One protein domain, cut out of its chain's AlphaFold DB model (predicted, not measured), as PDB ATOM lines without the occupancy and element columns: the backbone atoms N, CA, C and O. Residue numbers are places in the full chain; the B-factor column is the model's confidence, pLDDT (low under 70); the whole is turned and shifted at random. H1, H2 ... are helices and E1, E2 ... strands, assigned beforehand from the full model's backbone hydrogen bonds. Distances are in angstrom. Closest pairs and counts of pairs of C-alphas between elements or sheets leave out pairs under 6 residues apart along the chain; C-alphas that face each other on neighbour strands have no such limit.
ATOM      1  N   LYS A  30      67.906 159.915  21.401       56.38
ATOM      2  CA  LYS A  30      69.298 160.158  20.986       56.38
ATOM      3  C   LYS A  30      70.047 158.876  20.594       56.38
ATOM      4  O   LYS A  30      70.819 158.909  19.641       56.38
ATOM      5  N   ASP A  31      69.781 157.768  21.279       52.09
ATOM      6  CA  ASP A  31      70.360 156.453  20.988       52.09
ATOM      7  C   ASP A  31      69.726 155.859  19.721       52.09
ATOM      8  O   ASP A  31      70.431 155.334  18.869       52.09
ATOM      9  N   ILE A  32      68.416 156.045  19.526       55.31
ATOM     10  CA  ILE A  32      67.680 155.603  18.328       55.31
ATOM     11  C   ILE A  32      68.074 156.427  17.084       55.31
ATOM     12  O   ILE A  32      68.265 155.859  16.012       55.31
ATOM     13  N   ARG A  33      68.299 157.746  17.215       53.78
ATOM     14  CA  ARG A  33      68.810 158.585  16.107       53.78
ATOM     15  C   ARG A  33      70.247 158.245  15.687       53.78
ATOM     16  O   ARG A  33      70.623 158.528  14.554       53.78
ATOM     17  N   ARG A  34      71.060 157.637  16.565       54.19
ATOM     18  CA  ARG A  34      72.368 157.073  16.175       54.19
ATOM     19  C   ARG A  34      72.200 155.865  15.249       54.19
ATOM     20  O   ARG A  34      72.919 155.769  14.262       54.19
ATOM     21  N   TYR A  35      71.190 155.025  15.483       52.31
ATOM     22  CA  TYR A  35      70.860 153.906  14.589       52.31
ATOM     23  C   TYR A  35      70.241 154.347  13.248       52.31
ATOM     24  O   TYR A  35      70.439 153.663  12.246       52.31
ATOM     25  N   GLU A  36      69.581 155.511  13.174       51.62
ATOM     26  CA  GLU A  36      69.148 156.116  11.895       51.62
ATOM     27  C   GLU A  36      70.323 156.488  10.975       51.62
ATOM     28  O   GLU A  36      70.154 156.542   9.758       51.62
ATOM     29  N   LYS A  37      71.526 156.694  11.532       59.62
ATOM     30  CA  LYS A  37      72.745 156.986  10.768       59.62
ATOM     31  C   LYS A  37      73.546 155.753  10.341       59.62
ATOM     32  O   LYS A  37      74.553 155.940   9.682       59.62
ATOM     33  N   LYS A  38      73.111 154.527  10.666       72.00
ATOM     34  CA  LYS A  38      73.818 153.254  10.383       72.00
ATOM     35  C   LYS A  38      75.276 153.178  10.868       72.00
ATOM     36  O   LYS A  38      75.958 152.220  10.510       72.00
ATOM     37  N   THR A  39      75.719 154.089  11.735       74.69
ATOM     38  CA  THR A  39      77.076 154.081  12.286       74.69
ATOM     39  C   THR A  39      77.126 153.588  13.738       74.69
ATOM     40  O   THR A  39      76.264 153.914  14.556       74.69
ATOM     41  N   LEU A  40      78.153 152.804  14.076       79.69
ATOM     42  CA  LEU A  40      78.515 152.368  15.425       79.69
ATOM     43  C   LEU A  40      79.940 152.804  15.759       79.69
ATOM     44  O   LEU A  40      80.807 152.844  14.891       79.69
ATOM     45  N   LEU A  41      80.211 153.055  17.038       83.50
ATOM     46  CA  LEU A  41      81.580 153.261  17.505       83.50
ATOM     47  C   LEU A  41      82.436 152.019  17.219       83.50
ATOM     48  O   LEU A  41      81.990 150.888  17.417       83.50
ATOM     49  N   CYS A  42      83.678 152.244  16.789       86.19
ATOM     50  CA  CYS A  42      84.633 151.190  16.474       86.19
ATOM     51  C   CYS A  42      84.787 150.207  17.652       86.19
ATOM     52  O   CYS A  42      85.222 150.624  18.732       86.19
ATOM     53  N   PRO A  43      84.530 148.899  17.450       80.94
ATOM     54  CA  PRO A  43      84.643 147.889  18.506       80.94
ATOM     55  C   PRO A  43      86.063 147.739  19.057       80.94
ATOM     56  O   PRO A  43      86.253 147.320  20.193       80.94
ATOM     57  N   GLY A  44      87.072 148.106  18.262       81.69
ATOM     58  CA  GLY A  44      88.468 148.127  18.693       81.69
ATOM     59  C   GLY A  44      88.857 149.334  19.548       81.69
ATOM     60  O   GLY A  44      90.018 149.446  19.928       81.69
ATOM     61  N   GLY A  45      87.915 150.233  19.856       85.56
ATOM     62  CA  GLY A  45      88.099 151.280  20.861       85.56
ATOM     63  C   GLY A  45      88.799 152.552  20.380       85.56
ATOM     64  O   GLY A  45      89.155 153.383  21.208       85.56
ATOM     65  N   CYS A  46      88.977 152.756  19.069       88.44
ATOM     66  CA  CYS A  46      89.603 153.981  18.544       88.44
ATOM     67  C   CYS A  46      88.680 155.216  18.548       88.44
ATOM     68  O   CYS A  46      89.119 156.305  18.194       88.44
ATOM     69  N   GLY A  47      87.404 155.054  18.921       82.44
ATOM     70  CA  GLY A  47      86.439 156.152  19.056       82.44
ATOM     71  C   GLY A  47      85.807 156.659  17.752       82.44
ATOM     72  O   GLY A  47      84.996 157.579  17.806       82.44
ATOM     73  N   THR A  48      86.136 156.069  16.599       86.12
ATOM     74  CA  THR A  48      85.543 156.416  15.294       86.12
ATOM     75  C   THR A  48      84.120 155.869  15.168       86.12
ATOM     76  O   THR A  48      83.906 154.694  15.454       86.12
ATOM     77  N   ASP A  49      83.165 156.679  14.700       86.06
ATOM     78  CA  ASP A  49      81.836 156.208  14.279       86.06
ATOM     79  C   ASP A  49      81.939 155.609  12.859       86.06
ATOM     80  O   ASP A  49      82.295 156.311  11.914       86.06
ATOM     81  N   LEU A  50      81.650 154.316  12.707       83.62
ATOM     82  CA  LEU A  50      81.785 153.534  11.472       83.62
ATOM     83  C   LEU A  50      80.439 153.012  11.004       83.62
ATOM     84  O   LEU A  50      79.693 152.470  11.816       83.62
ATOM     85  N   ASP A  51      80.157 153.081   9.704       85.81
ATOM     86  CA  ASP A  51      78.991 152.400   9.145       85.81
ATOM     87  C   ASP A  51      79.092 150.889   9.377       85.81
ATOM     88  O   ASP A  51      80.173 150.305   9.305       85.81
ATOM     89  N   LEU A  52      77.955 150.230   9.625       79.69
ATOM     90  CA  LEU A  52      77.902 148.787   9.912       79.69
ATOM     91  C   LEU A  52      78.640 147.924   8.871       79.69
ATOM     92  O   LEU A  52      79.225 146.901   9.223       79.69
ATOM     93  N   ASN A  53      78.627 148.350   7.606       82.12
ATOM     94  CA  ASN A  53      79.287 147.653   6.501       82.12
ATOM     95  C   ASN A  53      80.816 147.825   6.501       82.12
ATOM     96  O   ASN A  53      81.510 146.964   5.965       82.12
ATOM     97  N   ASP A  54      81.334 148.889   7.118       83.94
ATOM     98  CA  ASP A  54      82.757 149.252   7.099       83.94
ATOM     99  C   ASP A  54      83.519 148.703   8.315       83.94
ATOM    100  O   ASP A  54      84.751 148.615   8.307       83.94
ATOM    101  N   ILE A  55      82.795 148.276   9.358       83.12
ATOM    102  CA  ILE A  55      83.361 147.674  10.575       83.12
ATOM    103  C   ILE A  55      84.313 146.502  10.256       83.12
ATOM    104  O   ILE A  55      85.422 146.500  10.794       83.12
ATOM    105  N   PRO A  56      83.976 145.521   9.391       83.12
ATOM    106  CA  PRO A  56      84.845 144.368   9.138       83.12
ATOM    107  C   PRO A  56      86.181 144.728   8.478       83.12
ATOM    108  O   PRO A  56      87.156 143.996   8.652       83.12
ATOM    109  N   THR A  57      86.222 145.830   7.725       86.12
ATOM    110  CA  THR A  57      87.405 146.305   6.990       86.12
ATOM    111  C   THR A  57      88.227 147.335   7.759       86.12
ATOM    112  O   THR A  57      89.314 147.695   7.313       86.12
ATOM    113  N   HIS A  58      87.740 147.803   8.910       90.25
ATOM    114  CA  HIS A  58      88.420 148.813   9.711       90.25
ATOM    115  C   HIS A  58      89.726 148.286  10.328       90.25
ATOM    116  O   HIS A  58      89.790 147.154  10.818       90.25
ATOM    117  N   ASP A  59      90.754 149.133  10.379       89.56
ATOM    118  CA  ASP A  59      92.102 148.750  10.818       89.56
ATOM    119  C   ASP A  59      92.122 148.137  12.228       89.56
ATOM    120  O   ASP A  59      92.767 147.116  12.440       89.56
ATOM    121  N   CYS A  60      91.336 148.660  13.178       91.12
ATOM    122  CA  CYS A  60      91.272 148.067  14.521       91.12
ATOM    123  C   CYS A  60      90.706 146.638  14.534       91.12
ATOM    124  O   CYS A  60      91.091 145.843  15.388       91.12
ATOM    125  N   MET A  61      89.804 146.292  13.607       89.88
ATOM    126  CA  MET A  61      89.302 144.920  13.485       89.88
ATOM    127  C   MET A  61      90.354 144.007  12.864       89.88
ATOM    128  O   MET A  61      90.478 142.856  13.282       89.88
ATOM    129  N   ARG A  62      91.151 144.519  11.920       88.31
ATOM    130  CA  ARG A  62      92.309 143.800  11.374       88.31
ATOM    131  C   ARG A  62      93.348 143.520  12.463       88.31
ATOM    132  O   ARG A  62      93.770 142.376  12.605       88.31
ATOM    133  N   ASP A  63      93.680 144.517  13.279       91.88
ATOM    134  CA  ASP A  63      94.633 144.376  14.385       91.88
ATOM    135  C   ASP A  63      94.133 143.396  15.455       91.88
ATOM    136  O   ASP A  63      94.907 142.595  15.980       91.88
ATOM    137  N   LEU A  64      92.836 143.427  15.783       90.44
ATOM    138  CA  LEU A  64      92.233 142.475  16.718       90.44
ATOM    139  C   LEU A  64      92.253 141.044  16.177       90.44
ATOM    140  O   LEU A  64      92.603 140.134  16.924       90.44
ATOM    141  N   ARG A  65      91.948 140.837  14.888       91.75
ATOM    142  CA  ARG A  65      92.059 139.515  14.245       91.75
ATOM    143  C   ARG A  65      93.496 139.009  14.258       91.75
ATOM    144  O   ARG A  65      93.722 137.863  14.621       91.75
ATOM    145  N   GLN A  66      94.465 139.871  13.961       93.00
ATOM    146  CA  GLN A  66      95.879 139.503  14.001       93.00
ATOM    147  C   GLN A  66      96.348 139.154  15.424       93.00
ATOM    148  O   GLN A  66      97.132 138.224  15.618       93.00
ATOM    149  N   LYS A  67      95.867 139.878  16.444       94.38
ATOM    150  CA  LYS A  67      96.139 139.553  17.854       94.38
ATOM    151  C   LYS A  67      95.500 138.230  18.269       94.38
ATOM    152  O   LYS A  67      96.156 137.470  18.976       94.38
ATOM    153  N   LEU A  68      94.269 137.964  17.830       93.81
ATOM    154  CA  LEU A  68      93.568 136.702  18.070       93.81
ATOM    155  C   LEU A  68      94.343 135.536  17.446       93.81
ATOM    156  O   LEU A  68      94.731 134.624  18.163       93.81
ATOM    157  N   GLU A  69      94.685 135.632  16.162       95.31
ATOM    158  CA  GLU A  69      95.440 134.608  15.433       95.31
ATOM    159  C   GLU A  69      96.826 134.363  16.065       95.31
ATOM    160  O   GLU A  69      97.275 133.228  16.223       95.31
ATOM    161  N   SER A  70      97.500 135.425  16.526       95.38
ATOM    162  CA  SER A  70      98.755 135.290  17.275       95.38
ATOM    163  C   SER A  70      98.569 134.609  18.635       95.38
ATOM    164  O   SER A  70      99.452 133.861  19.062       95.38
ATOM    165  N   ALA A  71      97.468 134.882  19.338       95.44
ATOM    166  CA  ALA A  71      97.163 134.265  20.624       95.44
ATOM    167  C   ALA A  71      96.804 132.781  20.462       95.44
ATOM    168  O   ALA A  71      97.323 131.963  21.218       95.44
ATOM    169  N   GLU A  72      96.007 132.436  19.450       95.75
ATOM    170  CA  GLU A  72      95.658 131.058  19.084       95.75
ATOM    171  C   GLU A  72      96.907 130.250  18.730       95.75
ATOM    172  O   GLU A  72      97.117 129.167  19.272       95.75
ATOM    173  N   LYS A  73      97.810 130.819  17.921       95.56
ATOM    174  CA  LYS A  73      99.088 130.172  17.604       95.56
ATOM    175  C   LYS A  73      99.930 129.911  18.855       95.56
ATOM    176  O   LYS A  73     100.420 128.806  19.050       95.56
ATOM    177  N   LYS A  74     100.056 130.903  19.745       95.69
ATOM    178  CA  LYS A  74     100.787 130.742  21.015       95.69
ATOM    179  C   LYS A  74     100.150 129.703  21.938       95.69
ATOM    180  O   LYS A  74     100.868 129.092  22.725       95.69
ATOM    181  N   LEU A  75      98.826 129.556  21.903       95.12
ATOM    182  CA  LEU A  75      98.110 128.525  22.652       95.12
ATOM    183  C   LEU A  75      98.433 127.139  22.095       95.12
ATOM    184  O   LEU A  75      98.862 126.283  22.862       95.12
ATOM    185  N   CYS A  76      98.357 126.969  20.775       95.38
ATOM    186  CA  CYS A  76      98.730 125.725  20.105       95.38
ATOM    187  C   CYS A  76     100.185 125.325  20.416       95.38
ATOM    188  O   CYS A  76     100.432 124.197  20.837       95.38
ATOM    189  N   ASP A  77     101.133 126.267  20.327       95.06
ATOM    190  CA  ASP A  77     102.547 126.025  20.659       95.06
ATOM    191  C   ASP A  77     102.732 125.594  22.131       95.06
ATOM    192  O   ASP A  77     103.620 124.805  22.464       95.06
ATOM    193  N   LYS A  78     101.919 126.133  23.051       95.50
ATOM    194  CA  LYS A  78     101.954 125.756  24.474       95.50
ATOM    195  C   LYS A  78     101.356 124.377  24.717       95.50
ATOM    196  O   LYS A  78     101.901 123.635  25.528       95.50
ATOM    197  N   GLU A  79     100.258 124.044  24.049       95.38
ATOM    198  CA  GLU A  79      99.623 122.728  24.143       95.38
ATOM    199  C   GLU A  79     100.532 121.630  23.587       95.38
ATOM    200  O   GLU A  79     100.645 120.561  24.186       95.38
TER     201      GLU A  79
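This is residues 30 to 79 of the 297 residues of an uncharacterized protein of Pocillopora damicornis (UniProt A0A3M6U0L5). A short helix, H1, leads into a small head built round the hairpin E1 and E2 and its loops, and from this head the long helix H2 runs out as an arm, with residues 65 to 79 sticking out free. The 50 printed residues hold H1, E1, E2 and H2 in that order, mostly helix, with an antiparallel sheet E1 - E2. The whole is only just extended, close to loose, with a radius of gyration of the C-alphas of 14.9 A and spans of 48 by 17 by 16 A.

Find C-alpha 30 at (69.298, 160.158, 20.986), where H1, residues 30 to 36, begins. E1 is residues 39 to 41 and E2 residues 49 to 51. H2, residues 59 to 79, runs 30.2 A to C-alpha 79 at (99.623, 122.728, 24.143).

Look at the hairpin E1 and E2, antiparallel at 139 degrees: N 40 and O 50 are within hydrogen-bond range at 2.8 A. The closest C-alphas of H1 and E1, Arg 34 and Leu 40, are 7.8 A apart. H1 and H2 are apart. In H1 and H2 every O i to N i+4 pair is within hydrogen-bond range.

The C-alphas of Lys 30 and Glu 79, the two farthest apart, are 48.3 A apart. The printed part has no cut and no long link. Residues 30 to 37 have pLDDT under 70.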